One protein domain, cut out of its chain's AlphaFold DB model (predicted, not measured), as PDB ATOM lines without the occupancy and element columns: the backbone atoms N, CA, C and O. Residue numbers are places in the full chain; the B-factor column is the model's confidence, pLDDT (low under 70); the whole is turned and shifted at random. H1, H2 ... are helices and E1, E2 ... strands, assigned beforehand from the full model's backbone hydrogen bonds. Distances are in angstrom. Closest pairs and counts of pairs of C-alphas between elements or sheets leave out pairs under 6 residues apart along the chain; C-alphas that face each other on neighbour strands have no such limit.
ATOM      1  N   ALA A  13     103.080  72.353 100.701       72.56
ATOM      2  CA  ALA A  13     102.075  72.391 101.761       72.56
ATOM      3  C   ALA A  13     102.506  73.349 102.876       72.56
ATOM      4  O   ALA A  13     101.735  74.218 103.289       72.56
ATOM      5  N   VAL A  14     103.770  73.251 103.296       74.12
ATOM      6  CA  VAL A  14     104.363  74.189 104.254       74.12
ATOM      7  C   VAL A  14     104.321  75.607 103.690       74.12
ATOM      8  O   VAL A  14     103.864  76.520 104.378       74.12
ATOM      9  N   HIS A  15     104.701  75.792 102.424       69.94
ATOM     10  CA  HIS A  15     104.722  77.113 101.800       69.94
ATOM     11  C   HIS A  15     103.323  77.736 101.673       69.94
ATOM     12  O   HIS A  15     103.144  78.897 102.017       69.94
ATOM     13  N   ALA A  16     102.311  76.962 101.265       70.62
ATOM     14  CA  ALA A  16     100.932  77.441 101.152       70.62
ATOM     15  C   ALA A  16     100.301  77.818 102.505       70.62
ATOM     16  O   ALA A  16      99.390  78.641 102.555       70.62
ATOM     17  N   SER A  17     100.769  77.206 103.596       76.44
ATOM     18  CA  SER A  17     100.281  77.459 104.959       76.44
ATOM     19  C   SER A  17     101.047  78.553 105.716       76.44
ATOM     20  O   SER A  17     100.626  78.942 106.806       76.44
ATOM     21  N   THR A  18     102.160  79.055 105.165       75.62
ATOM     22  CA  THR A  18     103.009  80.053 105.832       75.62
ATOM     23  C   THR A  18     102.528  81.473 105.487       75.62
ATOM     24  O   THR A  18     102.568  81.839 104.316       75.62
ATOM     25  N   PRO A  19     102.088  82.297 106.463       66.81
ATOM     26  CA  PRO A  19     101.368  83.548 106.179       66.81
ATOM     27  C   PRO A  19     102.180  84.685 105.543       66.81
ATOM     28  O   PRO A  19     101.573  85.661 105.114       66.81
ATOM     29  N   ASP A  20     103.515  84.614 105.520       64.19
ATOM     30  CA  ASP A  20     104.346  85.748 105.092       64.19
ATOM     31  C   ASP A  20     105.772  85.331 104.693       64.19
ATOM     32  O   ASP A  20     106.760  85.622 105.369       64.19
ATOM     33  N   THR A  21     105.907  84.594 103.592       59.03
ATOM     34  CA  THR A  21     107.219  84.434 102.958       59.03
ATOM     35  C   THR A  21     107.150  84.919 101.530       59.03
ATOM     36  O   THR A  21     106.485  84.304 100.699       59.03
ATOM     37  N   GLU A  22     107.885  85.995 101.252       65.94
ATOM     38  CA  GLU A  22     108.363  86.320  99.912       65.94
ATOM     39  C   GLU A  22     108.728  85.018  99.184       65.94
ATOM     40  O   GLU A  22     109.455  84.171  99.719       65.94
ATOM     41  N   TRP A  23     108.154  84.815  97.999       67.38
ATOM     42  CA  TRP A  23     108.333  83.592  97.230       67.38
ATOM     43  C   TRP A  23     109.794  83.505  96.760       67.38
ATOM     44  O   TRP A  23     110.180  84.081  95.746       67.38
ATOM     45  N   ARG A  24     110.636  82.816  97.543       66.56
ATOM     46  CA  ARG A  24     112.102  82.784  97.357       66.56
ATOM     47  C   ARG A  24     112.572  81.949  96.174       66.56
ATOM     48  O   ARG A  24     113.755  81.997  95.845       66.56
ATOM     49  N   VAL A  25     111.688  81.149  95.585       70.12
ATOM     50  CA  VAL A  25     112.040  80.285  94.462       70.12
ATOM     51  C   VAL A  25     111.636  81.002  93.183       70.12
ATOM     52  O   VAL A  25     110.456  80.996  92.862       70.12
ATOM     53  N   PRO A  26     112.535  81.653  92.434       66.44
ATOM     54  CA  PRO A  26     112.133  82.261  91.173       66.44
ATOM     55  C   PRO A  26     111.415  81.208  90.309       66.44
ATOM     56  O   PRO A  26     111.853  80.067  90.200       66.44
ATOM     57  N   VAL A  27     110.235  81.560  89.797       62.28
ATOM     58  CA  VAL A  27     109.401  80.685  88.943       62.28
ATOM     59  C   VAL A  27     109.402  81.145  87.492       62.28
ATOM     60  O   VAL A  27     108.974  80.405  86.610       62.28
ATOM     61  N   TYR A  28     109.859  82.376  87.246       59.09
ATOM     62  CA  TYR A  28     109.839  82.979  85.926       59.09
ATOM     63  C   TYR A  28     111.186  82.792  85.223       59.09
ATOM     64  O   TYR A  28     112.202  83.260  85.742       59.09
ATOM     65  N   PRO A  29     111.212  82.179  84.030       56.28
ATOM     66  CA  PRO A  29     112.439  82.008  83.275       56.28
ATOM     67  C   PRO A  29     112.981  83.344  82.755       56.28
ATOM     68  O   PRO A  29     112.465  83.920  81.803       56.28
ATOM     69  N   ASN A  30     114.057  83.829  83.377       66.94
ATOM     70  CA  ASN A  30     114.853  84.992  82.954       66.94
ATOM     71  C   ASN A  30     116.076  84.609  82.088       66.94
ATOM     72  O   ASN A  30     116.949  85.443  81.864       66.94
ATOM     73  N   GLY A  31     116.154  83.355  81.629       71.69
ATOM     74  CA  GLY A  31     117.300  82.807  80.892       71.69
ATOM     75  C   GLY A  31     117.877  81.524  81.496       71.69
ATOM     76  O   GLY A  31     118.585  80.806  80.791       71.69
ATOM     77  N   ASP A  32     117.523  81.209  82.745       76.88
ATOM     78  CA  ASP A  32     117.951  79.996  83.448       76.88
ATOM     79  C   ASP A  32     116.987  78.813  83.278       76.88
ATOM     80  O   ASP A  32     115.819  78.971  82.911       76.88
ATOM     81  N   TYR A  33     117.489  77.611  83.567       80.12
ATOM     82  CA  TYR A  33     116.668  76.413  83.722       80.12
ATOM     83  C   TYR A  33     115.935  76.426  85.057       80.12
ATOM     84  O   TYR A  33     116.528  76.716  86.095       80.12
ATOM     85  N   TYR A  34     114.669  76.017  85.030       80.81
ATOM     86  CA  TYR A  34     113.842  75.883  86.227       80.81
ATOM     87  C   TYR A  34     113.388  74.441  86.358       80.81
ATOM     88  O   TYR A  34     112.715  73.920  85.470       80.81
ATOM     89  N   ILE A  35     113.767  73.791  87.458       85.75
ATOM     90  CA  ILE A  35     113.418  72.396  87.720       85.75
ATOM     91  C   ILE A  35     112.750  72.313  89.086       85.75
ATOM     92  O   ILE A  35     113.356  72.637  90.104       85.75
ATOM     93  N   PHE A  36     111.502  71.858  89.096       85.81
ATOM     94  CA  PHE A  36     110.767  71.543  90.315       85.81
ATOM     95  C   PHE A  36     110.477  70.055  90.298       85.81
ATOM     96  O   PHE A  36     109.789  69.579  89.403       85.81
ATOM     97  N   LEU A  37     111.000  69.311  91.262       87.94
ATOM     98  CA  LEU A  37     110.889  67.857  91.301       87.94
ATOM     99  C   LEU A  37     110.582  67.384  92.717       87.94
ATOM    100  O   LEU A  37     111.008  68.006  93.693       87.94
ATOM    101  N   ARG A  38     109.867  66.263  92.832       85.94
ATOM    102  CA  ARG A  38     109.842  65.512  94.091       85.94
ATOM    103  C   ARG A  38     111.209  64.886  94.364       85.94
ATOM    104  O   ARG A  38     111.960  64.584  93.441       85.94
ATOM    105  N   GLU A  39     111.502  64.662  95.642       86.62
ATOM    106  CA  GLU A  39     112.753  64.042  96.101       86.62
ATOM    107  C   GLU A  39     112.975  62.644  95.498       86.62
ATOM    108  O   GLU A  39     114.104  62.271  95.198       86.62
ATOM    109  N   ASP A  40     111.891  61.907  95.247       90.50
ATOM    110  CA  ASP A  40     111.905  60.581  94.625       90.50
ATOM    111  C   ASP A  40     111.956  60.604  93.086       90.50
ATOM    112  O   ASP A  40     111.878  59.552  92.455       90.50
ATOM    113  N   LEU A  41     112.065  61.790  92.474       89.50
ATOM    114  CA  LEU A  41     112.091  62.010  91.022       89.50
ATOM    115  C   LEU A  41     110.844  61.511  90.271       89.50
ATOM    116  O   LEU A  41     110.856  61.429  89.044       89.50
ATOM    117  N   SER A  42     109.757  61.188  90.974       92.88
ATOM    118  CA  SER A  42     108.573  60.572  90.360       92.88
ATOM    119  C   SER A  42     107.710  61.548  89.557       92.88
ATOM    120  O   SER A  42     106.938  61.133  88.695       92.88
ATOM    121  N   GLU A  43     107.797  62.846  89.848       94.00
ATOM    122  CA  GLU A  43     107.083  63.891  89.119       94.00
ATOM    123  C   GLU A  43     107.790  65.240  89.249       94.00
ATOM    124  O   GLU A  43     108.560  65.477  90.191       94.00
ATOM    125  N   GLY A  44     107.458  66.151  88.338       92.19
ATOM    126  CA  GLY A  44     107.996  67.496  88.361       92.19
ATOM    127  C   GLY A  44     107.722  68.294  87.097       92.19
ATOM    128  O   GLY A  44     106.997  67.868  86.193       92.19
ATOM    129  N   THR A  45     108.331  69.473  87.045       92.50
ATOM    130  CA  THR A  45     108.384  70.324  85.866       92.50
ATOM    131  C   THR A  45     109.819  70.670  85.500       92.50
ATOM    132  O   THR A  45     110.693  70.793  86.361       92.50
ATOM    133  N   PHE A  46     110.055  70.834  84.201       90.69
ATOM    134  CA  PHE A  46     111.327  71.278  83.644       90.69
ATOM    135  C   PHE A  46     111.070  72.388  82.625       90.69
ATOM    136  O   PHE A  46     110.498  72.151  81.561       90.69
ATOM    137  N   GLY A  47     111.454  73.613  82.977       89.06
ATOM    138  CA  GLY A  47     111.383  74.786  82.115       89.06
ATOM    139  C   GLY A  47     112.668  74.942  81.311       89.06
ATOM    140  O   GLY A  47     113.739  75.140  81.891       89.06
ATOM    141  N   HIS A  48     112.554  74.880  79.985       88.44
ATOM    142  CA  HIS A  48     113.669  75.056  79.066       88.44
ATOM    143  C   HIS A  48     113.649  76.483  78.486       88.44
ATOM    144  O   HIS A  48     112.823  76.781  77.620       88.44
ATOM    145  N   PRO A  49     114.575  77.374  78.886       84.50
ATOM    146  CA  PRO A  49     114.500  78.796  78.536       84.50
ATOM    147  C   PRO A  49     114.672  79.058  77.033       84.50
ATOM    148  O   PRO A  49     113.980  79.905  76.479       84.50
ATOM    149  N   TRP A  50     115.558  78.320  76.353       85.94
ATOM    150  CA  TRP A  50     115.859  78.560  74.930       85.94
ATOM    151  C   TRP A  50     114.837  77.950  73.970       85.94
ATOM    152  O   TRP A  50     114.549  78.539  72.935       85.94
ATOM    153  N   GLU A  51     114.266  76.795  74.315       89.38
ATOM    154  CA  GLU A  51     113.137  76.227  73.572       89.38
ATOM    155  C   GLU A  51     111.808  76.908  73.922       89.38
ATOM    156  O   GLU A  51     110.823  76.716  73.214       89.38
ATOM    157  N   GLN A  52     111.773  77.690  75.006       88.31
ATOM    158  CA  GLN A  52     110.566  78.305  75.555       88.31
ATOM    159  C   GLN A  52     109.467  77.270  75.850       88.31
ATOM    160  O   GLN A  52     108.284  77.498  75.601       88.31
ATOM    161  N   THR A  53     109.868  76.114  76.386       90.94
ATOM    162  CA  THR A  53     108.974  74.995  76.705       90.94
ATOM    163  C   THR A  53     108.921  74.723  78.206       90.94
ATOM    164  O   THR A  53     109.869  74.980  78.951       90.94
ATOM    165  N   LEU A  54     107.789  74.174  78.648       92.31
ATOM    166  CA  LEU A  54     107.595  73.633  79.988       92.31
ATOM    167  C   LEU A  54     107.225  72.157  79.857       92.31
ATOM    168  O   LEU A  54     106.146  71.824  79.374       92.31
ATOM    169  N   CYS A  55     108.117  71.276  80.295       94.12
ATOM    170  CA  CYS A  55     107.829  69.857  80.438       94.12
ATOM    171  C   CYS A  55     107.161  69.608  81.794       94.12
ATOM    172  O   CYS A  55     107.592  70.156  82.809       94.12
ATOM    173  N   VAL A  56     106.123  68.774  81.805       95.06
ATOM    174  CA  VAL A  56     105.443  68.284  83.008       95.06
ATOM    175  C   VAL A  56     105.476  66.761  82.955       95.06
ATOM    176  O   VAL A  56     105.121  66.189  81.928       95.06
ATOM    177  N   PHE A  57     105.888  66.104  84.037       95.62
ATOM    178  CA  PHE A  57     105.975  64.643  84.100       95.62
ATOM    179  C   PHE A  57     105.460  64.093  85.434       95.62
ATOM    180  O   PHE A  57     105.383  64.815  86.430       95.62
ATOM    181  N   GLY A  58     105.119  62.801  85.435       95.56
ATOM    182  CA  GLY A  58     104.545  62.071  86.568       95.56
ATOM    183  C   GLY A  58     103.014  62.063  86.562       95.56
ATOM    184  O   GLY A  58     102.373  63.094  86.355       95.56
ATOM    185  N   GLU A  59     102.411  60.892  86.800       95.44
ATOM    186  CA  GLU A  59     100.970  60.648  86.601       95.44
ATOM    187  C   GLU A  59     100.071  61.654  87.326       95.44
ATOM    188  O   GLU A  59      99.169  62.243  86.731       95.44
ATOM    189  N   ARG A  60     100.329  61.891  88.616       94.50
ATOM    190  CA  ARG A  60      99.511  62.781  89.450       94.50
ATOM    191  C   ARG A  60      99.583  64.237  88.974       94.50
ATOM    192  O   ARG A  60      98.566  64.939  88.968       94.50
ATOM    193  N   LEU A  61     100.768  64.706  88.578       93.69
ATOM    194  CA  LEU A  61     100.963  66.076  88.107       93.69
ATOM    195  C   LEU A  61     100.414  66.269  86.685       93.69
ATOM    196  O   LEU A  61      99.748  67.270  86.419       93.69
ATOM    197  N   LEU A  62     100.588  65.279  85.804       95.31
ATOM    198  CA  LEU A  62      99.950  65.239  84.483       95.31
ATOM    199  C   LEU A  62      98.421  65.273  84.602       95.31
ATOM    200  O   LEU A  62      97.759  66.072  83.936       95.31
ATOM    201  N   ALA A  63      97.859  64.489  85.525       93.50
ATOM    202  CA  ALA A  63      96.430  64.466  85.807       93.50
ATOM    203  C   ALA A  63      95.903  65.763  86.450       93.50
ATOM    204  O   ALA A  63      94.691  65.893  86.604       93.50
ATOM    205  N   SER A  64      96.745  66.728  86.818       94.31
ATOM    206  CA  SER A  64      96.317  68.014  87.381       94.31
ATOM    207  C   SER A  64      96.855  69.183  86.558       94.31
ATOM    208  O   SER A  64      96.175  69.639  85.640       94.31
ATOM    209  N   LEU A  65      98.076  69.639  86.842       92.38
ATOM    210  CA  LEU A  65      98.728  70.744  86.142       92.38
ATOM    211  C   LEU A  65      98.788  70.506  84.630       92.38
ATOM    212  O   LEU A  65      98.428  71.402  83.874       92.38
ATOM    213  N   GLY A  66      99.182  69.304  84.195       93.62
ATOM    214  CA  GLY A  66      99.256  68.961  82.771       93.62
ATOM    215  C   GLY A  66      97.922  69.176  82.052       93.62
ATOM    216  O   GLY A  66      97.874  69.876  81.042       93.62
ATOM    217  N   ARG A  67      96.818  68.670  82.624       94.00
ATOM    218  CA  ARG A  67      95.458  68.907  82.105       94.00
ATOM    219  C   ARG A  67      95.093  70.388  82.054       94.00
ATOM    220  O   ARG A  67      94.545  70.823  81.050       94.00
ATOM    221  N   THR A  68      95.396  71.160  83.098       95.38
ATOM    222  CA  THR A  68      95.110  72.603  83.122       95.38
ATOM    223  C   THR A  68      95.884  73.345  82.035       95.38
ATOM    224  O   THR A  68      95.294  74.124  81.292       95.38
ATOM    225  N   LEU A  69      97.188  73.093  81.911       93.75
ATOM    226  CA  LEU A  69      98.041  73.740  80.915       93.75
ATOM    227  C   LEU A  69      97.615  73.392  79.489       93.75
ATOM    228  O   LEU A  69      97.543  74.285  78.654       93.75
ATOM    229  N   ALA A  70      97.239  72.140  79.224       92.50
ATOM    230  CA  ALA A  70      96.778  71.699  77.906       92.50
ATOM    231  C   ALA A  70      95.512  72.425  77.405       92.50
ATOM    232  O   ALA A  70      95.180  72.329  76.227       92.50
ATOM    233  N   THR A  71      94.799  73.162  78.266       95.19
ATOM    234  CA  THR A  71      93.644  73.966  77.833       95.19
ATOM    235  C   THR A  71      94.025  75.275  77.134       95.19
ATOM    236  O   THR A  71      93.181  75.850  76.450       95.19
ATOM    237  N   TRP A  72      95.266  75.757  77.284       93.81
ATOM    238  CA  TRP A  72      95.702  77.049  76.725       93.81
ATOM    239  C   TRP A  72      97.160  77.094  76.244       93.81
ATOM    240  O   TRP A  72      97.504  77.981  75.464       93.81
TER     241      TRP A  72
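Overview. This is residues 13 to 72 of the 86 residues of an uncharacterized protein of Rhodococcus pyridinivorans SB3094 (UniProt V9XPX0). A small sheet, E1-E2-E3, has H2 over one face, along edge strand E3, in two layers; H1 lies away from it beyond a long link, and residues 16 to 22 stick out. The 60 printed residues, mixed in class, include H1, E1, E2, E3 and H2, in that order; the strands form a meander, each the antiparallel neighbour of the one before. The whole is only just loose, close to compact: radius of gyration of the C-alphas 13.0 A, spans 33 by 28 by 26 A.

Arrangement. H1, residues 13 to 17, is not on the sheet. E1, residues 34 to 37, and E2, residues 44 to 48, form a hairpin, N 36 and O 45 3.0 A apart. E2 and E3, residues 53 to 57, form another, N 46 and O 55 2.9 A apart. H2, residues 59 to 69, is on the sheet at a height of 8.0 A, its closest C-alphas to E3 being Val 56 and Gly 66, 6.2 A. O i to N i+4 pairs are within hydrogen-bond range throughout H1, 5 of 7 in H2.

Along the chain. H1 begins at C-alpha 13 (102.075, 72.391, 101.761); H2, 14.6 A long, ends at C-alpha 69 (98.041, 73.740, 80.915).

Size, cuts and confidence. The printed part has no cut. pLDDT is under 70 at residues 15, 19 to 24 and 26 to 30.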